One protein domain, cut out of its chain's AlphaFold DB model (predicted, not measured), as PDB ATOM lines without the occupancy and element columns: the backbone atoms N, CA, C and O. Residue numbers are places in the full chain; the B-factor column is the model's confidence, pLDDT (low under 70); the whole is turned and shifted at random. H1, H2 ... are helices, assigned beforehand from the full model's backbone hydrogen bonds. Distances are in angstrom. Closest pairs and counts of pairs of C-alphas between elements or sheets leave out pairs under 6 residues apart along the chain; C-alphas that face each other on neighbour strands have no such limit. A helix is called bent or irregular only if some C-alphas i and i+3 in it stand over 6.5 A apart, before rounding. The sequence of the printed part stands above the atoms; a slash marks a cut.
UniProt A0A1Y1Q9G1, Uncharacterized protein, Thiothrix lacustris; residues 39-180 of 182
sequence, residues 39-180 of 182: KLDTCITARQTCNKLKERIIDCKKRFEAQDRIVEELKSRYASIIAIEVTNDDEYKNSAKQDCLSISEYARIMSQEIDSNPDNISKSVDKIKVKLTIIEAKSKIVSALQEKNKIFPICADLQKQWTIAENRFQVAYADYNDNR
ATOM      1  N   LYS A  39      58.290   6.966 -84.868       86.81
ATOM      2  CA  LYS A  39      58.207   6.774 -83.406       86.81
ATOM      3  C   LYS A  39      56.874   7.276 -82.846       86.81
ATOM      4  O   LYS A  39      56.274   6.603 -82.005       86.81
ATOM      5  N   LEU A  40      56.375   8.406 -83.351       86.88
ATOM      6  CA  LEU A  40      55.058   8.934 -82.997       86.88
ATOM      7  C   LEU A  40      53.932   7.972 -83.409       86.88
ATOM      8  O   LEU A  40      53.080   7.651 -82.578       86.88
ATOM      9  N   ASP A  41      53.965   7.442 -84.633       89.44
ATOM     10  CA  ASP A  41      52.984   6.456 -85.110       89.44
ATOM     11  C   ASP A  41      52.973   5.186 -84.249       89.44
ATOM     12  O   ASP A  41      51.912   4.643 -83.913       89.44
ATOM     13  N   THR A  42      54.157   4.739 -83.822       87.12
ATOM     14  CA  THR A  42      54.311   3.602 -82.903       87.12
ATOM     15  C   THR A  42      53.664   3.899 -81.543       87.12
ATOM     16  O   THR A  42      52.902   3.072 -81.034       87.12
ATOM     17  N   CYS A  43      53.881   5.096 -80.981       87.62
ATOM     18  CA  CYS A  43      53.245   5.533 -79.733       87.62
ATOM     19  C   CYS A  43      51.717   5.584 -79.845       87.62
ATOM     20  O   CYS A  43      51.009   5.077 -78.970       87.62
ATOM     21  N   ILE A  44      51.200   6.174 -80.928       90.19
ATOM     22  CA  ILE A  44      49.761   6.295 -81.181       90.19
ATOM     23  C   ILE A  44      49.132   4.902 -81.291       90.19
ATOM     24  O   ILE A  44      48.133   4.618 -80.625       90.19
ATOM     25  N   THR A  45      49.746   4.002 -82.060       90.00
ATOM     26  CA  THR A  45      49.257   2.629 -82.257       90.00
ATOM     27  C   THR A  45      49.260   1.830 -80.950       90.00
ATOM     28  O   THR A  45      48.280   1.145 -80.623       90.00
ATOM     29  N   ALA A  46      50.329   1.945 -80.155       87.56
ATOM     30  CA  ALA A  46      50.416   1.307 -78.845       87.56
ATOM     31  C   ALA A  46      49.329   1.839 -77.896       87.56
ATOM     32  O   ALA A  46      48.635   1.054 -77.241       87.56
ATOM     33  N   ARG A  47      49.088   3.158 -77.888       92.06
ATOM     34  CA  ARG A  47      48.050   3.774 -77.054       92.06
ATOM     35  C   ARG A  47      46.639   3.354 -77.460       92.06
ATOM     36  O   ARG A  47      45.823   3.034 -76.595       92.06
ATOM     37  N   GLN A  48      46.349   3.313 -78.758       92.56
ATOM     38  CA  GLN A  48      45.063   2.835 -79.272       92.56
ATOM     39  C   GLN A  48      44.809   1.374 -78.882       92.56
ATOM     40  O   GLN A  48      43.699   1.025 -78.478       92.56
ATOM     41  N   THR A  49      45.841   0.530 -78.942       92.19
ATOM     42  CA  THR A  49      45.769  -0.865 -78.482       92.19
ATOM     43  C   THR A  49      45.434  -0.954 -76.991       92.19
ATOM     44  O   THR A  49      44.534  -1.705 -76.612       92.19
ATOM     45  N   CYS A  50      46.088  -0.143 -76.151       92.56
ATOM     46  CA  CYS A  50      45.802  -0.081 -74.714       92.56
ATOM     47  C   CYS A  50      44.349   0.325 -74.435       92.56
ATOM     48  O   CYS A  50      43.680  -0.312 -73.621       92.56
ATOM     49  N   ASN A  51      43.839   1.343 -75.138       93.44
ATOM     50  CA  ASN A  51      42.461   1.815 -74.980       93.44
ATOM     51  C   ASN A  51      41.440   0.730 -75.356       93.44
ATOM     52  O   ASN A  51      40.540   0.446 -74.568       93.44
ATOM     53  N   LYS A  52      41.632   0.051 -76.496       94.88
ATOM     54  CA  LYS A  52      40.765  -1.064 -76.919       94.88
ATOM     55  C   LYS A  52      40.765  -2.208 -75.906       94.88
ATOM     56  O   LYS A  52      39.720  -2.777 -75.603       94.88
ATOM     57  N   LEU A  53      41.931  -2.565 -75.363       93.88
ATOM     58  CA  LEU A  53      42.024  -3.601 -74.329       93.88
ATOM     59  C   LEU A  53      41.327  -3.172 -73.035       93.88
ATOM     60  O   LEU A  53      40.625  -3.980 -72.431       93.88
ATOM     61  N   LYS A  54      41.450  -1.901 -72.643       93.31
ATOM     62  CA  LYS A  54      40.770  -1.346 -71.469       93.31
ATOM     63  C   LYS A  54      39.246  -1.414 -71.603       93.31
ATOM     64  O   LYS A  54      38.583  -1.845 -70.662       93.31
ATOM     65  N   GLU A  55      38.700  -1.054 -72.762       95.31
ATOM     66  CA  GLU A  55      37.265  -1.192 -73.059       95.31
ATOM     67  C   GLU A  55      36.813  -2.653 -72.963       95.31
ATOM     68  O   GLU A  55      35.862  -2.968 -72.249       95.31
ATOM     69  N   ARG A  56      37.563  -3.578 -73.576       95.06
ATOM     70  CA  ARG A  56      37.264  -5.017 -73.504       95.06
ATOM     71  C   ARG A  56      37.314  -5.567 -72.078       95.06
ATOM     72  O   ARG A  56      36.509  -6.431 -71.738       95.06
ATOM     73  N   ILE A  57      38.232  -5.087 -71.237       93.38
ATOM     74  CA  ILE A  57      38.291  -5.455 -69.812       93.38
ATOM     75  C   ILE A  57      37.038  -4.969 -69.085       93.38
ATOM     76  O   ILE A  57      36.458  -5.729 -68.311       93.38
ATOM     77  N   ILE A  58      36.611  -3.727 -69.328       94.88
ATOM     78  CA  ILE A  58      35.390  -3.168 -68.732       94.88
ATOM     79  C   ILE A  58      34.179  -4.018 -69.125       94.88
ATOM     80  O   ILE A  58      33.398  -4.408 -68.257       94.88
ATOM     81  N   ASP A  59      34.047  -4.367 -70.402       95.19
ATOM     82  CA  ASP A  59      32.943  -5.202 -70.874       95.19
ATOM     83  C   ASP A  59      32.999  -6.624 -70.303       95.19
ATOM     84  O   ASP A  59      31.967  -7.182 -69.923       95.19
ATOM     85  N   CYS A  60      34.194  -7.205 -70.167       94.19
ATOM     86  CA  CYS A  60      34.364  -8.506 -69.521       94.19
ATOM     87  C   CYS A  60      33.923  -8.467 -68.051       94.19
ATOM     88  O   CYS A  60      33.173  -9.340 -67.613       94.19
ATOM     89  N   LYS A  61      34.309  -7.420 -67.308       91.62
ATOM     90  CA  LYS A  61      33.881  -7.210 -65.917       91.62
ATOM     91  C   LYS A  61      32.367  -7.067 -65.802       91.62
ATOM     92  O   LYS A  61      31.770  -7.761 -64.990       91.62
ATOM     93  N   LYS A  62      31.732  -6.271 -66.668       94.25
ATOM     94  CA  LYS A  62      30.264  -6.145 -66.704       94.25
ATOM     95  C   LYS A  62      29.577  -7.491 -66.931       94.25
ATOM     96  O   LYS A  62      28.589  -7.793 -66.268       94.25
ATOM     97  N   ARG A  63      30.090  -8.316 -67.851       92.50
ATOM     98  CA  ARG A  63      29.556  -9.666 -68.099       92.50
ATOM     99  C   ARG A  63      29.731 -10.584 -66.891       92.50
ATOM    100  O   ARG A  63      28.820 -11.348 -66.585       92.50
ATOM    101  N   PHE A  64      30.875 -10.507 -66.218       91.06
ATOM    102  CA  PHE A  64      31.141 -11.274 -65.004       91.06
ATOM    103  C   PHE A  64      30.195 -10.868 -63.863       91.06
ATOM    104  O   PHE A  64      29.541 -11.728 -63.282       91.06
ATOM    105  N   GLU A  65      30.043  -9.566 -63.609       91.12
ATOM    106  CA  GLU A  65      29.105  -9.017 -62.619       91.12
ATOM    107  C   GLU A  65      27.646  -9.369 -62.937       91.12
ATOM    108  O   GLU A  65      26.867  -9.662 -62.032       91.12
ATOM    109  N   ALA A  66      27.261  -9.370 -64.218       92.19
ATOM    110  CA  ALA A  66      25.926  -9.786 -64.637       92.19
ATOM    111  C   ALA A  66      25.661 -11.263 -64.307       92.19
ATOM    112  O   ALA A  66      24.591 -11.583 -63.792       92.19
ATOM    113  N   GLN A  67      26.632 -12.152 -64.546       89.94
ATOM    114  CA  GLN A  67      26.506 -13.556 -64.146       89.94
ATOM    115  C   GLN A  67      26.465 -13.721 -62.626       89.94
ATOM    116  O   GLN A  67      25.693 -14.535 -62.128       89.94
ATOM    117  N   ASP A  68      27.229 -12.918 -61.885       88.75
ATOM    118  CA  ASP A  68      27.178 -12.931 -60.421       88.75
ATOM    119  C   ASP A  68      25.782 -12.588 -59.894       88.75
ATOM    120  O   ASP A  68      25.242 -13.292 -59.042       88.75
ATOM    121  N   ARG A  69      25.141 -11.563 -60.470       92.06
ATOM    122  CA  ARG A  69      23.759 -11.204 -60.123       92.06
ATOM    123  C   ARG A  69      22.769 -12.321 -60.442       92.06
ATOM    124  O   ARG A  69      21.896 -12.580 -59.624       92.06
ATOM    125  N   ILE A  70      22.911 -12.989 -61.589       90.94
ATOM    126  CA  ILE A  70      22.046 -14.120 -61.966       90.94
ATOM    127  C   ILE A  70      22.185 -15.261 -60.952       90.94
ATOM    128  O   ILE A  70      21.181 -15.824 -60.519       90.94
ATOM    129  N   VAL A  71      23.412 -15.598 -60.548       87.88
ATOM    130  CA  VAL A  71      23.659 -16.643 -59.545       87.88
ATOM    131  C   VAL A  71      22.995 -16.286 -58.214       87.88
ATOM    132  O   VAL A  71      22.294 -17.123 -57.644       87.88
ATOM    133  N   GLU A  72      23.165 -15.054 -57.734       88.25
ATOM    134  CA  GLU A  72      22.570 -14.608 -56.469       88.25
ATOM    135  C   GLU A  72      21.038 -14.515 -56.530       88.25
ATOM    136  O   GLU A  72      20.356 -14.917 -55.587       88.25
ATOM    137  N   GLU A  73      20.467 -14.083 -57.657       90.44
ATOM    138  CA  GLU A  73      19.016 -14.091 -57.866       90.44
ATOM    139  C   GLU A  73      18.456 -15.516 -57.823       90.44
ATOM    140  O   GLU A  73      17.458 -15.769 -57.147       90.44
ATOM    141  N   LEU A  74      19.109 -16.469 -58.496       87.94
ATOM    142  CA  LEU A  74      18.690 -17.869 -58.478       87.94
ATOM    143  C   LEU A  74      18.799 -18.464 -57.071       87.94
ATOM    144  O   LEU A  74      17.859 -19.118 -56.619       87.94
ATOM    145  N   LYS A  75      19.897 -18.210 -56.349       84.19
ATOM    146  CA  LYS A  75      20.041 -18.646 -54.952       84.19
ATOM    147  C   LYS A  75      18.933 -18.079 -54.071       84.19
ATOM    148  O   LYS A  75      18.297 -18.839 -53.352       84.19
ATOM    149  N   SER A  76      18.664 -16.779 -54.170       87.12
ATOM    150  CA  SER A  76      17.605 -16.108 -53.410       87.12
ATOM    151  C   SER A  76      16.223 -16.684 -53.732       87.12
ATOM    152  O   SER A  76      15.483 -17.089 -52.836       87.12
ATOM    153  N   ARG A  77      15.902 -16.830 -55.024       85.75
ATOM    154  CA  ARG A  77      14.630 -17.392 -55.497       85.75
ATOM    155  C   ARG A  77      14.390 -18.811 -54.996       85.75
ATOM    156  O   ARG A  77      13.244 -19.191 -54.763       85.75
ATOM    157  N   TYR A  78      15.455 -19.593 -54.862       84.38
ATOM    158  CA  TYR A  78      15.379 -20.987 -54.451       84.38
ATOM    159  C   TYR A  78      15.750 -21.224 -52.986       84.38
ATOM    160  O   TYR A  78      15.726 -22.375 -52.559       84.38
ATOM    161  N   ALA A  79      16.009 -20.181 -52.194       80.56
ATOM    162  CA  ALA A  79      16.421 -20.302 -50.795       80.56
ATOM    163  C   ALA A  79      15.388 -21.037 -49.919       80.56
ATOM    164  O   ALA A  79      15.753 -21.755 -48.994       80.56
ATOM    165  N   SER A  80      14.095 -20.909 -50.232       76.31
ATOM    166  CA  SER A  80      13.014 -21.599 -49.514       76.31
ATOM    167  C   SER A  80      12.858 -23.079 -49.886       76.31
ATOM    168  O   SER A  80      12.166 -23.812 -49.183       76.31
ATOM    169  N   ILE A  81      13.476 -23.523 -50.987       75.38
ATOM    170  CA  ILE A  81      13.315 -24.871 -51.556       75.38
ATOM    171  C   ILE A  81      14.626 -25.668 -51.461       75.38
ATOM    172  O   ILE A  81      14.614 -26.869 -51.189       75.38
ATOM    173  N   ILE A  82      15.772 -25.010 -51.648       71.94
ATOM    174  CA  ILE A  82      17.113 -25.571 -51.484       71.94
ATOM    175  C   ILE A  82      17.610 -25.176 -50.091       71.94
ATOM    176  O   ILE A  82      18.280 -24.163 -49.919       71.94
ATOM    177  N   ALA A  83      17.295 -25.992 -49.088       63.16
ATOM    178  CA  ALA A  83      17.858 -25.854 -47.746       63.16
ATOM    179  C   ALA A  83      19.313 -26.352 -47.721       63.16
ATOM    180  O   ALA A  83      19.589 -27.393 -47.135       63.16
ATOM    181  N   ILE A  84      20.233 -25.702 -48.441       54.41
ATOM    182  CA  ILE A  84      21.652 -26.081 -48.414       54.41
ATOM    183  C   ILE A  84      22.550 -24.854 -48.628       54.41
ATOM    184  O   ILE A  84      22.445 -24.164 -49.642       54.41
ATOM    185  N   GLU A  85      23.486 -24.656 -47.697       52.94
ATOM    186  CA  GLU A  85      24.679 -23.804 -47.805       52.94
ATOM    187  C   GLU A  85      25.674 -24.397 -48.825       52.94
ATOM    188  O   GLU A  85      26.761 -24.844 -48.472       52.94
ATOM    189  N   VAL A  86      25.287 -24.494 -50.102       54.84
ATOM    190  CA  VAL A  86      26.184 -25.018 -51.146       54.84
ATOM    191  C   VAL A  86      27.111 -23.914 -51.623       54.84
ATOM    192  O   VAL A  86      26.651 -22.876 -52.107       54.84
ATOM    193  N   THR A  87      28.417 -24.149 -51.530       57.31
ATOM    194  CA  THR A  87      29.436 -23.126 -51.809       57.31
ATOM    195  C   THR A  87      30.199 -23.360 -53.115       57.31
ATOM    196  O   THR A  87      30.861 -22.434 -53.588       57.31
ATOM    197  N   ASN A  88      30.084 -24.541 -53.748       64.62
ATOM    198  CA  ASN A  88      30.779 -24.852 -55.007       64.62
ATOM    199  C   ASN A  88      30.006 -25.773 -55.988       64.62
ATOM    200  O   ASN A  88      29.016 -26.419 -55.642       64.62
ATOM    201  N   ASP A  89      30.486 -25.829 -57.240       65.44
ATOM    202  CA  ASP A  89      29.900 -26.597 -58.357       65.44
ATOM    203  C   ASP A  89      29.807 -28.114 -58.093       65.44
ATOM    204  O   ASP A  89      28.848 -28.768 -58.519       65.44
ATOM    205  N   ASP A  90      30.795 -28.697 -57.411       69.62
ATOM    206  CA  ASP A  90      30.862 -30.144 -57.181       69.62
ATOM    207  C   ASP A  90      29.890 -30.593 -56.086       69.62
ATOM    208  O   ASP A  90      29.249 -31.644 -56.207       69.62
ATOM    209  N   GLU A  91      29.686 -29.763 -55.067       68.56
ATOM    210  CA  GLU A  91      28.641 -29.948 -54.066       68.56
ATOM    211  C   GLU A  91      27.245 -29.893 -54.705       68.56
ATOM    212  O   GLU A  91      26.403 -30.739 -54.392       68.56
ATOM    213  N   TYR A  92      27.004 -28.990 -55.668       69.38
ATOM    214  CA  TYR A  92      25.734 -28.953 -56.405       69.38
ATOM    215  C   TYR A  92      25.486 -30.243 -57.197       69.38
ATOM    216  O   TYR A  92      24.385 -30.799 -57.134       69.38
ATOM    217  N   LYS A  93      26.495 -30.758 -57.911       69.06
ATOM    218  CA  LYS A  93      26.377 -32.015 -58.674       69.06
ATOM    219  C   LYS A  93      26.137 -33.220 -57.768       69.06
ATOM    220  O   LYS A  93      25.272 -34.046 -58.061       69.06
ATOM    221  N   ASN A  94      26.887 -33.332 -56.672       75.00
ATOM    222  CA  ASN A  94      26.744 -34.440 -55.730       75.00
ATOM    223  C   ASN A  94      25.390 -34.398 -55.018       75.00
ATOM    224  O   ASN A  94      24.733 -35.428 -54.875       75.00
ATOM    225  N   SER A  95      24.929 -33.204 -54.654       74.31
ATOM    226  CA  SER A  95      23.619 -33.012 -54.046       74.31
ATOM    227  C   SER A  95      22.471 -33.329 -55.015       74.31
ATOM    228  O   SER A  95      21.510 -33.988 -54.628       74.31
ATOM    229  N   ALA A  96      22.585 -32.955 -56.296       74.50
ATOM    230  CA  ALA A  96      21.591 -33.314 -57.312       74.50
ATOM    231  C   ALA A  96      21.480 -34.837 -57.518       74.50
ATOM    232  O   ALA A  96      20.375 -35.358 -57.651       74.50
ATOM    233  N   LYS A  97      22.599 -35.581 -57.472       79.56
ATOM    234  CA  LYS A  97      22.573 -37.058 -57.519       79.56
ATOM    235  C   LYS A  97      21.784 -37.659 -56.353       79.56
ATOM    236  O   LYS A  97      21.012 -38.590 -56.567       79.56
ATOM    237  N   GLN A  98      21.951 -37.123 -55.143       80.44
ATOM    238  CA  GLN A  98      21.201 -37.574 -53.963       80.44
ATOM    239  C   GLN A  98      19.693 -37.312 -54.097       80.44
ATOM    240  O   GLN A  98      18.871 -38.148 -53.708       80.44
ATOM    241  N   ASP A  99      19.305 -36.190 -54.706       83.44
ATOM    242  CA  ASP A  99      17.895 -35.916 -54.995       83.44
ATOM    243  C   ASP A  99      17.321 -36.867 -56.052       83.44
ATOM    244  O   ASP A  99      16.195 -37.336 -55.886       83.44
ATOM    245  N   CYS A 100      18.093 -37.227 -57.084       83.69
ATOM    246  CA  CYS A 100      17.683 -38.243 -58.059       83.69
ATOM    247  C   CYS A 100      17.442 -39.609 -57.398       83.69
ATOM    248  O   CYS A 100      16.421 -40.240 -57.661       83.69
ATOM    249  N   LEU A 101      18.339 -40.044 -56.504       86.75
ATOM    250  CA  LEU A 101      18.159 -41.286 -55.741       86.75
ATOM    251  C   LEU A 101      16.888 -41.243 -54.880       86.75
ATOM    252  O   LEU A 101      16.147 -42.222 -54.816       86.75
ATOM    253  N   SER A 102      16.595 -40.088 -54.277       82.50
ATOM    254  CA  SER A 102      15.369 -39.889 -53.495       82.50
ATOM    255  C   SER A 102      14.102 -40.016 -54.352       82.50
ATOM    256  O   SER A 102      13.110 -40.574 -53.891       82.50
ATOM    257  N   ILE A 103      14.114 -39.527 -55.600       86.19
ATOM    258  CA  ILE A 103      12.986 -39.693 -56.535       86.19
ATOM    259  C   ILE A 103      12.754 -41.168 -56.848       86.19
ATOM    260  O   ILE A 103      11.614 -41.627 -56.790       86.19
ATOM    261  N   SER A 104      13.821 -41.911 -57.156       87.62
ATOM    262  CA  SER A 104      13.724 -43.351 -57.416       87.62
ATOM    263  C   SER A 104      13.136 -44.103 -56.224       87.62
ATOM    264  O   SER A 104      12.304 -44.988 -56.412       87.62
ATOM    265  N   GLU A 105      13.503 -43.715 -55.003       90.06
ATOM    266  CA  GLU A 105      12.961 -44.321 -53.789       90.06
ATOM    267  C   GLU A 105      11.466 -44.026 -53.600       90.06
ATOM    268  O   GLU A 105      10.689 -44.938 -53.325       90.06
ATOM    269  N   TYR A 106      11.018 -42.786 -53.826       87.00
ATOM    270  CA  TYR A 106       9.585 -42.473 -53.769       87.00
ATOM    271  C   TYR A 106       8.780 -43.174 -54.865       87.00
ATOM    272  O   TYR A 106       7.669 -43.631 -54.602       87.00
ATOM    273  N   ALA A 107       9.340 -43.318 -56.069       86.88
ATOM    274  CA  ALA A 107       8.708 -44.084 -57.140       86.88
ATOM    275  C   ALA A 107       8.570 -45.568 -56.760       86.88
ATOM    276  O   ALA A 107       7.519 -46.167 -56.979       86.88
ATOM    277  N   ARG A 108       9.597 -46.144 -56.118       90.88
ATOM    278  CA  ARG A 108       9.566 -47.517 -55.597       90.88
ATOM    279  C   ARG A 108       8.481 -47.696 -54.532       90.88
ATOM    280  O   ARG A 108       7.735 -48.670 -54.596       90.88
ATOM    281  N   ILE A 109       8.380 -46.764 -53.583       87.31
ATOM    282  CA  ILE A 109       7.341 -46.768 -52.540       87.31
ATOM    283  C   ILE A 109       5.947 -46.712 -53.177       87.31
ATOM    284  O   ILE A 109       5.104 -47.539 -52.846       87.31
ATOM    285  N   MET A 110       5.722 -45.827 -54.157       87.81
ATOM    286  CA  MET A 110       4.442 -45.752 -54.875       87.81
ATOM    287  C   MET A 110       4.048 -47.077 -55.523       87.81
ATOM    288  O   MET A 110       2.893 -47.479 -55.428       87.81
ATOM    289  N   SER A 111       4.989 -47.769 -56.170       88.12
ATOM    290  CA  SER A 111       4.706 -49.069 -56.786       88.12
ATOM    291  C   SER A 111       4.312 -50.138 -55.764       88.12
ATOM    292  O   SER A 111       3.544 -51.030 -56.100       88.12
ATOM    293  N   GLN A 112       4.813 -50.058 -54.528       88.44
ATOM    294  CA  GLN A 112       4.458 -50.987 -53.445       88.44
ATOM    295  C   GLN A 112       3.125 -50.630 -52.778       88.44
ATOM    296  O   GLN A 112       2.376 -51.513 -52.357       88.44
ATOM    297  N   GLU A 113       2.825 -49.336 -52.684       88.69
ATOM    298  CA  GLU A 113       1.606 -48.813 -52.067       88.69
ATOM    299  C   GLU A 113       0.400 -48.809 -53.018       88.69
ATOM    300  O   GLU A 113      -0.721 -48.645 -52.549       88.69
ATOM    301  N   ILE A 114       0.604 -49.035 -54.323       84.50
ATOM    302  CA  ILE A 114      -0.449 -48.925 -55.346       84.50
ATOM    303  C   ILE A 114      -1.670 -49.801 -55.047       84.50
ATOM    304  O   ILE A 114      -2.797 -49.318 -55.117       84.50
ATOM    305  N   ASP A 115      -1.430 -51.049 -54.643       83.38
ATOM    306  CA  ASP A 115      -2.493 -52.009 -54.337       83.38
ATOM    307  C   ASP A 115      -2.774 -52.105 -52.830       83.38
ATOM    308  O   ASP A 115      -3.840 -52.556 -52.418       83.38
ATOM    309  N   SER A 116      -1.811 -51.702 -51.991       87.38
ATOM    310  CA  SER A 116      -1.844 -51.950 -50.544       87.38
ATOM    311  C   SER A 116      -2.278 -50.742 -49.710       87.38
ATOM    312  O   SER A 116      -2.881 -50.922 -48.653       87.38
ATOM    313  N   ASN A 117      -1.987 -49.517 -50.159       87.12
ATOM    314  CA  ASN A 117      -2.352 -48.282 -49.465       87.12
ATOM    315  C   ASN A 117      -2.394 -47.074 -50.430       87.12
ATOM    316  O   ASN A 117      -1.534 -46.186 -50.366       87.12
ATOM    317  N   PRO A 118      -3.388 -47.021 -51.336       81.62
ATOM    318  CA  PRO A 118      -3.429 -46.038 -52.417       81.62
ATOM    319  C   PRO A 118      -3.495 -44.578 -51.937       81.62
ATOM    320  O   PRO A 118      -3.032 -43.676 -52.637       81.62
ATOM    321  N   ASP A 119      -3.978 -44.326 -50.718       86.31
ATOM    322  CA  ASP A 119      -4.038 -42.983 -50.129       86.31
ATOM    323  C   ASP A 119      -2.644 -42.354 -49.943       86.31
ATOM    324  O   ASP A 119      -2.486 -41.127 -50.006       86.31
ATOM    325  N   ASN A 120      -1.601 -43.173 -49.772       87.75
ATOM    326  CA  ASN A 120      -0.222 -42.698 -49.638       87.75
ATOM    327  C   ASN A 120       0.452 -42.349 -50.976       87.75
ATOM    328  O   ASN A 120       1.436 -41.601 -50.972       87.75
ATOM    329  N   ILE A 121      -0.098 -42.788 -52.117       88.00
ATOM    330  CA  ILE A 121       0.442 -42.464 -53.450       88.00
ATOM    331  C   ILE A 121       0.517 -40.947 -53.632       88.00
ATOM    332  O   ILE A 121       1.536 -40.426 -54.088       88.00
ATOM    333  N   SER A 122      -0.536 -40.231 -53.226       88.00
ATOM    334  CA  SER A 122      -0.620 -38.768 -53.323       88.00
ATOM    335  C   SER A 122       0.568 -38.072 -52.640       88.00
ATOM    336  O   SER A 122       1.225 -37.220 -53.238       88.00
ATOM    337  N   LYS A 123       0.929 -38.518 -51.430       88.81
ATOM    338  CA  LYS A 123       2.066 -37.990 -50.662       88.81
ATOM    339  C   LYS A 123       3.391 -38.253 -51.369       88.81
ATOM    340  O   LYS A 123       4.248 -37.374 -51.408       88.81
ATOM    341  N   SER A 124       3.583 -39.454 -51.911       88.31
ATOM    342  CA  SER A 124       4.814 -39.815 -52.620       88.31
ATOM    343  C   SER A 124       4.961 -39.043 -53.937       88.31
ATOM    344  O   SER A 124       6.051 -38.547 -54.228       88.31
ATOM    345  N   VAL A 125       3.865 -38.824 -54.671       88.50
ATOM    346  CA  VAL A 125       3.831 -37.941 -55.849       88.50
ATOM    347  C   VAL A 125       4.249 -36.518 -55.480       88.50
ATOM    348  O   VAL A 125       5.090 -35.930 -56.163       88.50
ATOM    349  N   ASP A 126       3.717 -35.958 -54.394       89.12
ATOM    350  CA  ASP A 126       4.069 -34.600 -53.976       89.12
ATOM    351  C   ASP A 126       5.536 -34.490 -53.537       89.12
ATOM    352  O   ASP A 126       6.216 -33.524 -53.892       89.12
ATOM    353  N   LYS A 127       6.085 -35.517 -52.876       87.94
ATOM    354  CA  LYS A 127       7.524 -35.581 -52.566       87.94
ATOM    355  C   LYS A 127       8.393 -35.635 -53.826       87.94
ATOM    356  O   LYS A 127       9.417 -34.950 -53.879       87.94
ATOM    357  N   ILE A 128       7.989 -36.393 -54.849       87.25
ATOM    358  CA  ILE A 128       8.683 -36.427 -56.148       87.25
ATOM    359  C   ILE A 128       8.645 -35.049 -56.809       87.25
ATOM    360  O   ILE A 128       9.689 -34.573 -57.251       87.25
ATOM    361  N   LYS A 129       7.485 -34.378 -56.839       89.12
ATOM    362  CA  LYS A 129       7.359 -33.023 -57.408       89.12
ATOM    363  C   LYS A 129       8.320 -32.043 -56.738       89.12
ATOM    364  O   LYS A 129       9.059 -31.356 -57.435       89.12
ATOM    365  N   VAL A 130       8.373 -32.034 -55.403       87.38
ATOM    366  CA  VAL A 130       9.306 -31.183 -54.646       87.38
ATOM    367  C   VAL A 130      10.760 -31.488 -55.020       87.38
ATOM    368  O   VAL A 130      11.534 -30.569 -55.286       87.38
ATOM    369  N   LYS A 131      11.142 -32.769 -55.100       85.38
ATOM    370  CA  LYS A 131      12.502 -33.166 -55.496       85.38
ATOM    371  C   LYS A 131      12.845 -32.764 -56.930       85.38
ATOM    372  O   LYS A 131      13.950 -32.281 -57.163       85.38
ATOM    373  N   LEU A 132      11.909 -32.884 -57.869       86.69
ATOM    374  CA  LEU A 132      12.092 -32.410 -59.242       86.69
ATOM    375  C   LEU A 132      12.316 -30.893 -59.288       86.69
ATOM    376  O   LEU A 132      13.243 -30.442 -59.958       86.69
ATOM    377  N   THR A 133      11.547 -30.113 -58.520       86.31
ATOM    378  CA  THR A 133      11.755 -28.659 -58.403       86.31
ATOM    379  C   THR A 133      13.140 -28.321 -57.840       86.31
ATOM    380  O   THR A 133      13.802 -27.420 -58.354       86.31
ATOM    381  N   ILE A 134      13.617 -29.061 -56.831       84.69
ATOM    382  CA  ILE A 134      14.972 -28.894 -56.277       84.69
ATOM    383  C   ILE A 134      16.041 -29.172 -57.344       84.69
ATOM    384  O   ILE A 134      16.978 -28.385 -57.491       84.69
ATOM    385  N   ILE A 135      15.913 -30.265 -58.101       83.62
ATOM    386  CA  ILE A 135      16.872 -30.633 -59.154       83.62
ATOM    387  C   ILE A 135      16.910 -29.569 -60.252       83.62
ATOM    388  O   ILE A 135      17.995 -29.149 -60.661       83.62
ATOM    389  N   GLU A 136      15.749 -29.101 -60.713       85.31
ATOM    390  CA  GLU A 136      15.665 -28.057 -61.736       85.31
ATOM    391  C   GLU A 136      16.338 -26.760 -61.265       85.31
ATOM    392  O   GLU A 136      17.135 -26.161 -61.991       85.31
ATOM    393  N   ALA A 137      16.067 -26.353 -60.024       85.12
ATOM    394  CA  ALA A 137      16.671 -25.180 -59.412       85.12
ATOM    395  C   ALA A 137      18.205 -25.292 -59.323       85.12
ATOM    396  O   ALA A 137      18.920 -24.386 -59.758       85.12
ATOM    397  N   LYS A 138      18.722 -26.432 -58.844       83.69
ATOM    398  CA  LYS A 138      20.168 -26.716 -58.801       83.69
ATOM    399  C   LYS A 138      20.797 -26.689 -60.192       83.69
ATOM    400  O   LYS A 138      21.858 -26.098 -60.366       83.69
ATOM    401  N   SER A 139      20.131 -27.271 -61.189       85.19
ATOM    402  CA  SER A 139      20.596 -27.279 -62.582       85.19
ATOM    403  C   SER A 139      20.767 -25.861 -63.143       85.19
ATOM    404  O   SER A 139      21.790 -25.553 -63.765       85.19
ATOM    405  N   LYS A 140      19.816 -24.959 -62.865       86.25
ATOM    406  CA  LYS A 140      19.902 -23.546 -63.276       86.25
ATOM    407  C   LYS A 140      21.072 -22.822 -62.611       86.25
ATOM    408  O   LYS A 140      21.801 -22.111 -63.298       86.25
ATOM    409  N   ILE A 141      21.285 -23.036 -61.310       85.50
ATOM    410  CA  ILE A 141      22.403 -22.424 -60.574       85.50
ATOM    411  C   ILE A 141      23.748 -22.917 -61.120       85.50
ATOM    412  O   ILE A 141      24.605 -22.098 -61.442       85.50
ATOM    413  N   VAL A 142      23.914 -24.231 -61.307       84.44
ATOM    414  CA  VAL A 142      25.135 -24.814 -61.896       84.44
ATOM    415  C   VAL A 142      25.395 -24.264 -63.294       84.44
ATOM    416  O   VAL A 142      26.528 -23.927 -63.619       84.44
ATOM    417  N   SER A 143      24.362 -24.134 -64.125       86.06
ATOM    418  CA  SER A 143      24.520 -23.587 -65.478       86.06
ATOM    419  C   SER A 143      25.021 -22.136 -65.451       86.06
ATOM    420  O   SER A 143      25.914 -21.779 -66.220       86.06
ATOM    421  N   ALA A 144      24.502 -21.310 -64.536       87.31
ATOM    422  CA  ALA A 144      24.962 -19.932 -64.354       87.31
ATOM    423  C   ALA A 144      26.405 -19.865 -63.811       87.31
ATOM    424  O   ALA A 144      27.224 -19.096 -64.317       87.31
ATOM    425  N   LEU A 145      26.753 -20.720 -62.841       86.06
ATOM    426  CA  LEU A 145      28.117 -20.834 -62.311       86.06
ATOM    427  C   LEU A 145      29.119 -21.278 -63.384       86.06
ATOM    428  O   LEU A 145      30.198 -20.699 -63.501       86.06
ATOM    429  N   GLN A 146      28.752 -22.243 -64.228       86.25
ATOM    430  CA  GLN A 146      29.581 -22.673 -65.354       86.25
ATOM    431  C   GLN A 146      29.833 -21.538 -66.344       86.25
ATOM    432  O   GLN A 146      30.954 -21.387 -66.830       86.25
ATOM    433  N   GLU A 147      28.823 -20.722 -66.642       89.88
ATOM    434  CA  GLU A 147      28.995 -19.576 -67.535       89.88
ATOM    435  C   GLU A 147      29.901 -18.504 -66.910       89.88
ATOM    436  O   GLU A 147      30.814 -18.002 -67.571       89.88
ATOM    437  N   LYS A 148      29.746 -18.231 -65.607       88.06
ATOM    438  CA  LYS A 148      30.672 -17.382 -64.841       88.06
ATOM    439  C   LYS A 148      32.116 -17.904 -64.918       88.06
ATOM    440  O   LYS A 148      33.037 -17.134 -65.201       88.06
ATOM    441  N   ASN A 149      32.307 -19.212 -64.745       88.19
ATOM    442  CA  ASN A 149      33.615 -19.871 -64.793       88.19
ATOM    443  C   ASN A 149      34.270 -19.819 -66.185       88.19
ATOM    444  O   ASN A 149      35.496 -19.803 -66.271       88.19
ATOM    445  N   LYS A 150      33.496 -19.721 -67.276       91.19
ATOM    446  CA  LYS A 150      34.035 -19.489 -68.634       91.19
ATOM    447  C   LYS A 150      34.490 -18.048 -68.859       91.19
ATOM    448  O   LYS A 150      35.446 -17.818 -69.596       91.19
ATOM    449  N   ILE A 151      33.814 -17.071 -68.251       91.62
ATOM    450  CA  ILE A 151      34.137 -15.644 -68.410       91.62
ATOM    451  C   ILE A 151      35.403 -15.277 -67.629       91.62
ATOM    452  O   ILE A 151      36.225 -14.502 -68.118       91.62
ATOM    453  N   PHE A 152      35.589 -15.860 -66.443       89.75
ATOM    454  CA  PHE A 152      36.733 -15.582 -65.572       89.75
ATOM    455  C   PHE A 152      38.111 -15.640 -66.272       89.75
ATOM    456  O   PHE A 152      38.828 -14.634 -66.233       89.75
ATOM    457  N   PRO A 153      38.500 -16.737 -66.960       91.81
ATOM    458  CA  PRO A 153      39.802 -16.814 -67.621       91.81
ATOM    459  C   PRO A 153      39.953 -15.793 -68.755       91.81
ATOM    460  O   PRO A 153      41.054 -15.296 -68.976       91.81
ATOM    461  N   ILE A 154      38.862 -15.420 -69.436       93.75
ATOM    462  CA  ILE A 154      38.881 -14.393 -70.489       93.75
ATOM    463  C   ILE A 154      39.239 -13.033 -69.885       93.75
ATOM    464  O   ILE A 154      40.075 -12.313 -70.432       93.75
ATOM    465  N   CYS A 155      38.638 -12.677 -68.747       92.06
ATOM    466  CA  CYS A 155      38.937 -11.406 -68.092       92.06
ATOM    467  C   CYS A 155      40.387 -11.363 -67.587       92.06
ATOM    468  O   CYS A 155      41.051 -10.336 -67.732       92.06
ATOM    469  N   ALA A 156      40.895 -12.478 -67.048       92.56
ATOM    470  CA  ALA A 156      42.286 -12.591 -66.611       92.56
ATOM    471  C   ALA A 156      43.277 -12.447 -67.781       92.56
ATOM    472  O   ALA A 156      44.268 -11.722 -67.669       92.56
ATOM    473  N   ASP A 157      42.994 -13.082 -68.921       95.69
ATOM    474  CA  ASP A 157      43.839 -12.980 -70.112       95.69
ATOM    475  C   ASP A 157      43.846 -11.559 -70.694       95.69
ATOM    476  O   ASP A 157      44.910 -11.004 -70.967       95.69
ATOM    477  N   LEU A 158      42.684 -10.904 -70.781       94.88
ATOM    478  CA  LEU A 158      42.602  -9.505 -71.209       94.88
ATOM    479  C   LEU A 158      43.417  -8.574 -70.298       94.88
ATOM    480  O   LEU A 158      44.113  -7.688 -70.797       94.88
ATOM    481  N   GLN A 159      43.387  -8.794 -68.981       94.12
ATOM    482  CA  GLN A 159      44.187  -8.030 -68.019       94.12
ATOM    483  C   GLN A 159      45.697  -8.223 -68.249       94.12
ATOM    484  O   GLN A 159      46.469  -7.258 -68.202       94.12
ATOM    485  N   LYS A 160      46.125  -9.455 -68.552       95.38
ATOM    486  CA  LYS A 160      47.516  -9.767 -68.911       95.38
ATOM    487  C   LYS A 160      47.922  -9.074 -70.213       95.38
ATOM    488  O   LYS A 160      48.970  -8.431 -70.258       95.38
ATOM    489  N   GLN A 161      47.091  -9.162 -71.252       93.19
ATOM    490  CA  GLN A 161      47.342  -8.502 -72.538       93.19
ATOM    491  C   GLN A 161      47.444  -6.982 -72.386       93.19
ATOM    492  O   GLN A 161      48.343  -6.373 -72.961       93.19
ATOM    493  N   TRP A 162      46.568  -6.375 -71.580       95.38
ATOM    494  CA  TRP A 162      46.621  -4.942 -71.293       95.38
ATOM    495  C   TRP A 162      47.926  -4.543 -70.606       95.38
ATOM    496  O   TRP A 162      48.554  -3.582 -71.032       95.38
ATOM    497  N   THR A 163      48.387  -5.318 -69.622       93.88
ATOM    498  CA  THR A 163      49.668  -5.061 -68.938       93.88
ATOM    499  C   THR A 163      50.843  -5.080 -69.921       93.88
ATOM    500  O   THR A 163      51.700  -4.201 -69.900       93.88
ATOM    501  N   ILE A 164      50.866  -6.054 -70.839       92.12
ATOM    502  CA  ILE A 164      51.896  -6.139 -71.884       92.12
ATOM    503  C   ILE A 164      51.814  -4.937 -72.835       92.12
ATOM    504  O   ILE A 164      52.845  -4.378 -73.210       92.12
ATOM    505  N   ALA A 165      50.606  -4.541 -73.240       91.31
ATOM    506  CA  ALA A 165      50.397  -3.398 -74.123       91.31
ATOM    507  C   ALA A 165      50.824  -2.077 -73.463       91.31
ATOM    508  O   ALA A 165      51.495  -1.276 -74.110       91.31
ATOM    509  N   GLU A 166      50.507  -1.887 -72.182       93.94
ATOM    510  CA  GLU A 166      50.890  -0.701 -71.414       93.94
ATOM    511  C   GLU A 166      52.416  -0.601 -71.290       93.94
ATOM    512  O   GLU A 166      52.982   0.453 -71.565       93.94
ATOM    513  N   ASN A 167      53.103  -1.713 -71.003       92.88
ATOM    514  CA  ASN A 167      54.569  -1.744 -70.979       92.88
ATOM    515  C   ASN A 167      55.171  -1.365 -72.342       92.88
ATOM    516  O   ASN A 167      56.121  -0.591 -72.412       92.88
ATOM    517  N   ARG A 168      54.606  -1.871 -73.448       88.00
ATOM    518  CA  ARG A 168      55.054  -1.501 -74.805       88.00
ATOM    519  C   ARG A 168      54.815  -0.025 -75.108       88.00
ATOM    520  O   ARG A 168      55.655   0.600 -75.745       88.00
ATOM    521  N   PHE A 169      53.688   0.527 -74.660       92.38
ATOM    522  CA  PHE A 169      53.405   1.953 -74.782       92.38
ATOM    523  C   PHE A 169      54.419   2.792 -73.997       92.38
ATOM    524  O   PHE A 169      54.946   3.751 -74.550       92.38
ATOM    525  N   GLN A 170      54.740   2.414 -72.756       93.38
ATOM    526  CA  GLN A 170      55.733   3.115 -71.935       93.38
ATOM    527  C   GLN A 170      57.120   3.128 -72.589       93.38
ATOM    528  O   GLN A 170      57.754   4.178 -72.625       93.38
ATOM    529  N   VAL A 171      57.554   1.999 -73.164       90.12
ATOM    530  CA  VAL A 171      58.820   1.914 -73.914       90.12
ATOM    531  C   VAL A 171      58.792   2.818 -75.148       90.12
ATOM    532  O   VAL A 171      59.659   3.670 -75.294       90.12
ATOM    533  N   ALA A 172      57.762   2.707 -75.994       85.81
ATOM    534  CA  ALA A 172      57.652   3.538 -77.195       85.81
ATOM    535  C   ALA A 172      57.613   5.042 -76.862       85.81
ATOM    536  O   ALA A 172      58.197   5.860 -77.572       85.81
ATOM    537  N   TYR A 173      56.937   5.406 -75.770       89.56
ATOM    538  CA  TYR A 173      56.836   6.786 -75.308       89.56
ATOM    539  C   TYR A 173      58.171   7.332 -74.786       89.56
ATOM    540  O   TYR A 173      58.503   8.484 -75.066       89.56
ATOM    541  N   ALA A 174      58.947   6.512 -74.070       87.69
ATOM    542  CA  ALA A 174      60.309   6.857 -73.670       87.69
ATOM    543  C   ALA A 174      61.202   7.077 -74.903       87.69
ATOM    544  O   ALA A 174      61.783   8.151 -75.040       87.69
ATOM    545  N   ASP A 175      61.188   6.145 -75.863       81.88
ATOM    546  CA  ASP A 175      61.961   6.254 -77.110       81.88
ATOM    547  C   ASP A 175      61.610   7.520 -77.910       81.88
ATOM    548  O   ASP A 175      62.479   8.151 -78.517       81.88
ATOM    549  N   TYR A 176      60.335   7.917 -77.938       82.25
ATOM    550  CA  TYR A 176      59.911   9.164 -78.577       82.25
ATOM    551  C   TYR A 176      60.462  10.405 -77.854       82.25
ATOM    552  O   TYR A 176      60.934  11.334 -78.514       82.25
ATOM    553  N   ASN A 177      60.427  10.423 -76.519       81.62
ATOM    554  CA  ASN A 177      60.862  11.568 -75.717       81.62
ATOM    555  C   ASN A 177      62.385  11.723 -75.649       81.62
ATOM    556  O   ASN A 177      62.861  12.853 -75.720       81.62
ATOM    557  N   ASP A 178      63.153  10.634 -75.600       79.31
ATOM    558  CA  ASP A 178      64.623  10.698 -75.589       79.31
ATOM    559  C   ASP A 178      65.186  11.337 -76.874       79.31
ATOM    560  O   ASP A 178      66.273  11.908 -76.875       79.31
ATOM    561  N   ASN A 179      64.408  11.336 -77.962       58.22
ATOM    562  CA  ASN A 179      64.754  11.974 -79.236       58.22
ATOM    563  C   ASN A 179      64.277  13.435 -79.365       58.22
ATOM    564  O   ASN A 179      64.415  14.024 -80.442       58.22
ATOM    565  N   ARG A 180      63.708  14.026 -78.304       54.75
ATOM    566  CA  ARG A 180      63.401  15.468 -78.208       54.75
ATOM    567  C   ARG A 180      64.535  16.299 -77.589       54.75
ATOM    568  O   ARG A 180      64.409  17.516 -77.563       54.75
TER     569      ARG A 180
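This is residues 39 to 180 of the 182 residues of an uncharacterized protein of Thiothrix lacustris (UniProt A0A1Y1Q9G1). The domain is a long, thin rod built on one very long helix, H3, with two shorter helices, H1 and H2, laid antiparallel along different stretches of it. H2 folds back on the first part of H3 as a helical hairpin, while H1 packs along H3 towards its other end, and H1 and H2 stay apart. The turn between H2 and H3 makes one end of the rod, and the first and last printed residues lie close together at the other. The printed part has 142 residues, with the three named helices in the order H1, H2, H3 and no named strand; its class is all helix. The whole is extended, with a radius of gyration of the C-alphas of 26.8 A and spans of 98 by 21 by 21 A.

H1, residues 39 to 78, and H3, residues 119 to 178, touch, with 51 pairs of C-alphas within 8 A. The closest C-alphas of the two are those of Ala 46 and Phe 169, 5.1 A apart. They run opposite ways at a shallow tilt of 15 degrees, with their centres 13.2 A apart. H2, residues 89 to 116, follows H1 in the chain, but the two are apart. H2 and H3 form a helical hairpin and touch, with 33 pairs of C-alphas within 8 A; H3 touches H2 with residues 120 to 145 alone. Their closest C-alphas are those of Met 110 and Ile 121, 5.4 A apart. They run opposite ways at a shallow tilt of 12 degrees. In H1 every O i to N i+4 pair is within hydrogen-bond range; in H2 it is 22 of 24 and in H3 53 of 56.

H1 begins at C-alpha 39, at (58.207, 6.774, -83.406), and measures 58.7 A from first to last C-alpha. H2 measures 41.4 A and ends at C-alpha 116, at (-1.844, -51.950, -50.544). It is irregular: C-alphas 112 and 115 are 7.1 A apart. H3 measures 90.8 A and ends at C-alpha 178, at (64.623, 10.698, -75.589). It is neither bent nor irregular, but only just: C-alphas 150 and 153 are 6.4 A apart.

The two C-alphas farthest apart are those of Ser 116 and Arg 180, at 97.8 A, while those of Lys 39 and Arg 180 are 11.4 A apart. The printed part has no cut. The link from H1 to H2, 10 residues, is short, and the link from H2 to H3, 2 residues, is tight. The mean pLDDT of the printed part is 85.7; it is under 70 in 13 residues, namely residues 83 to 93 and 179 to 180.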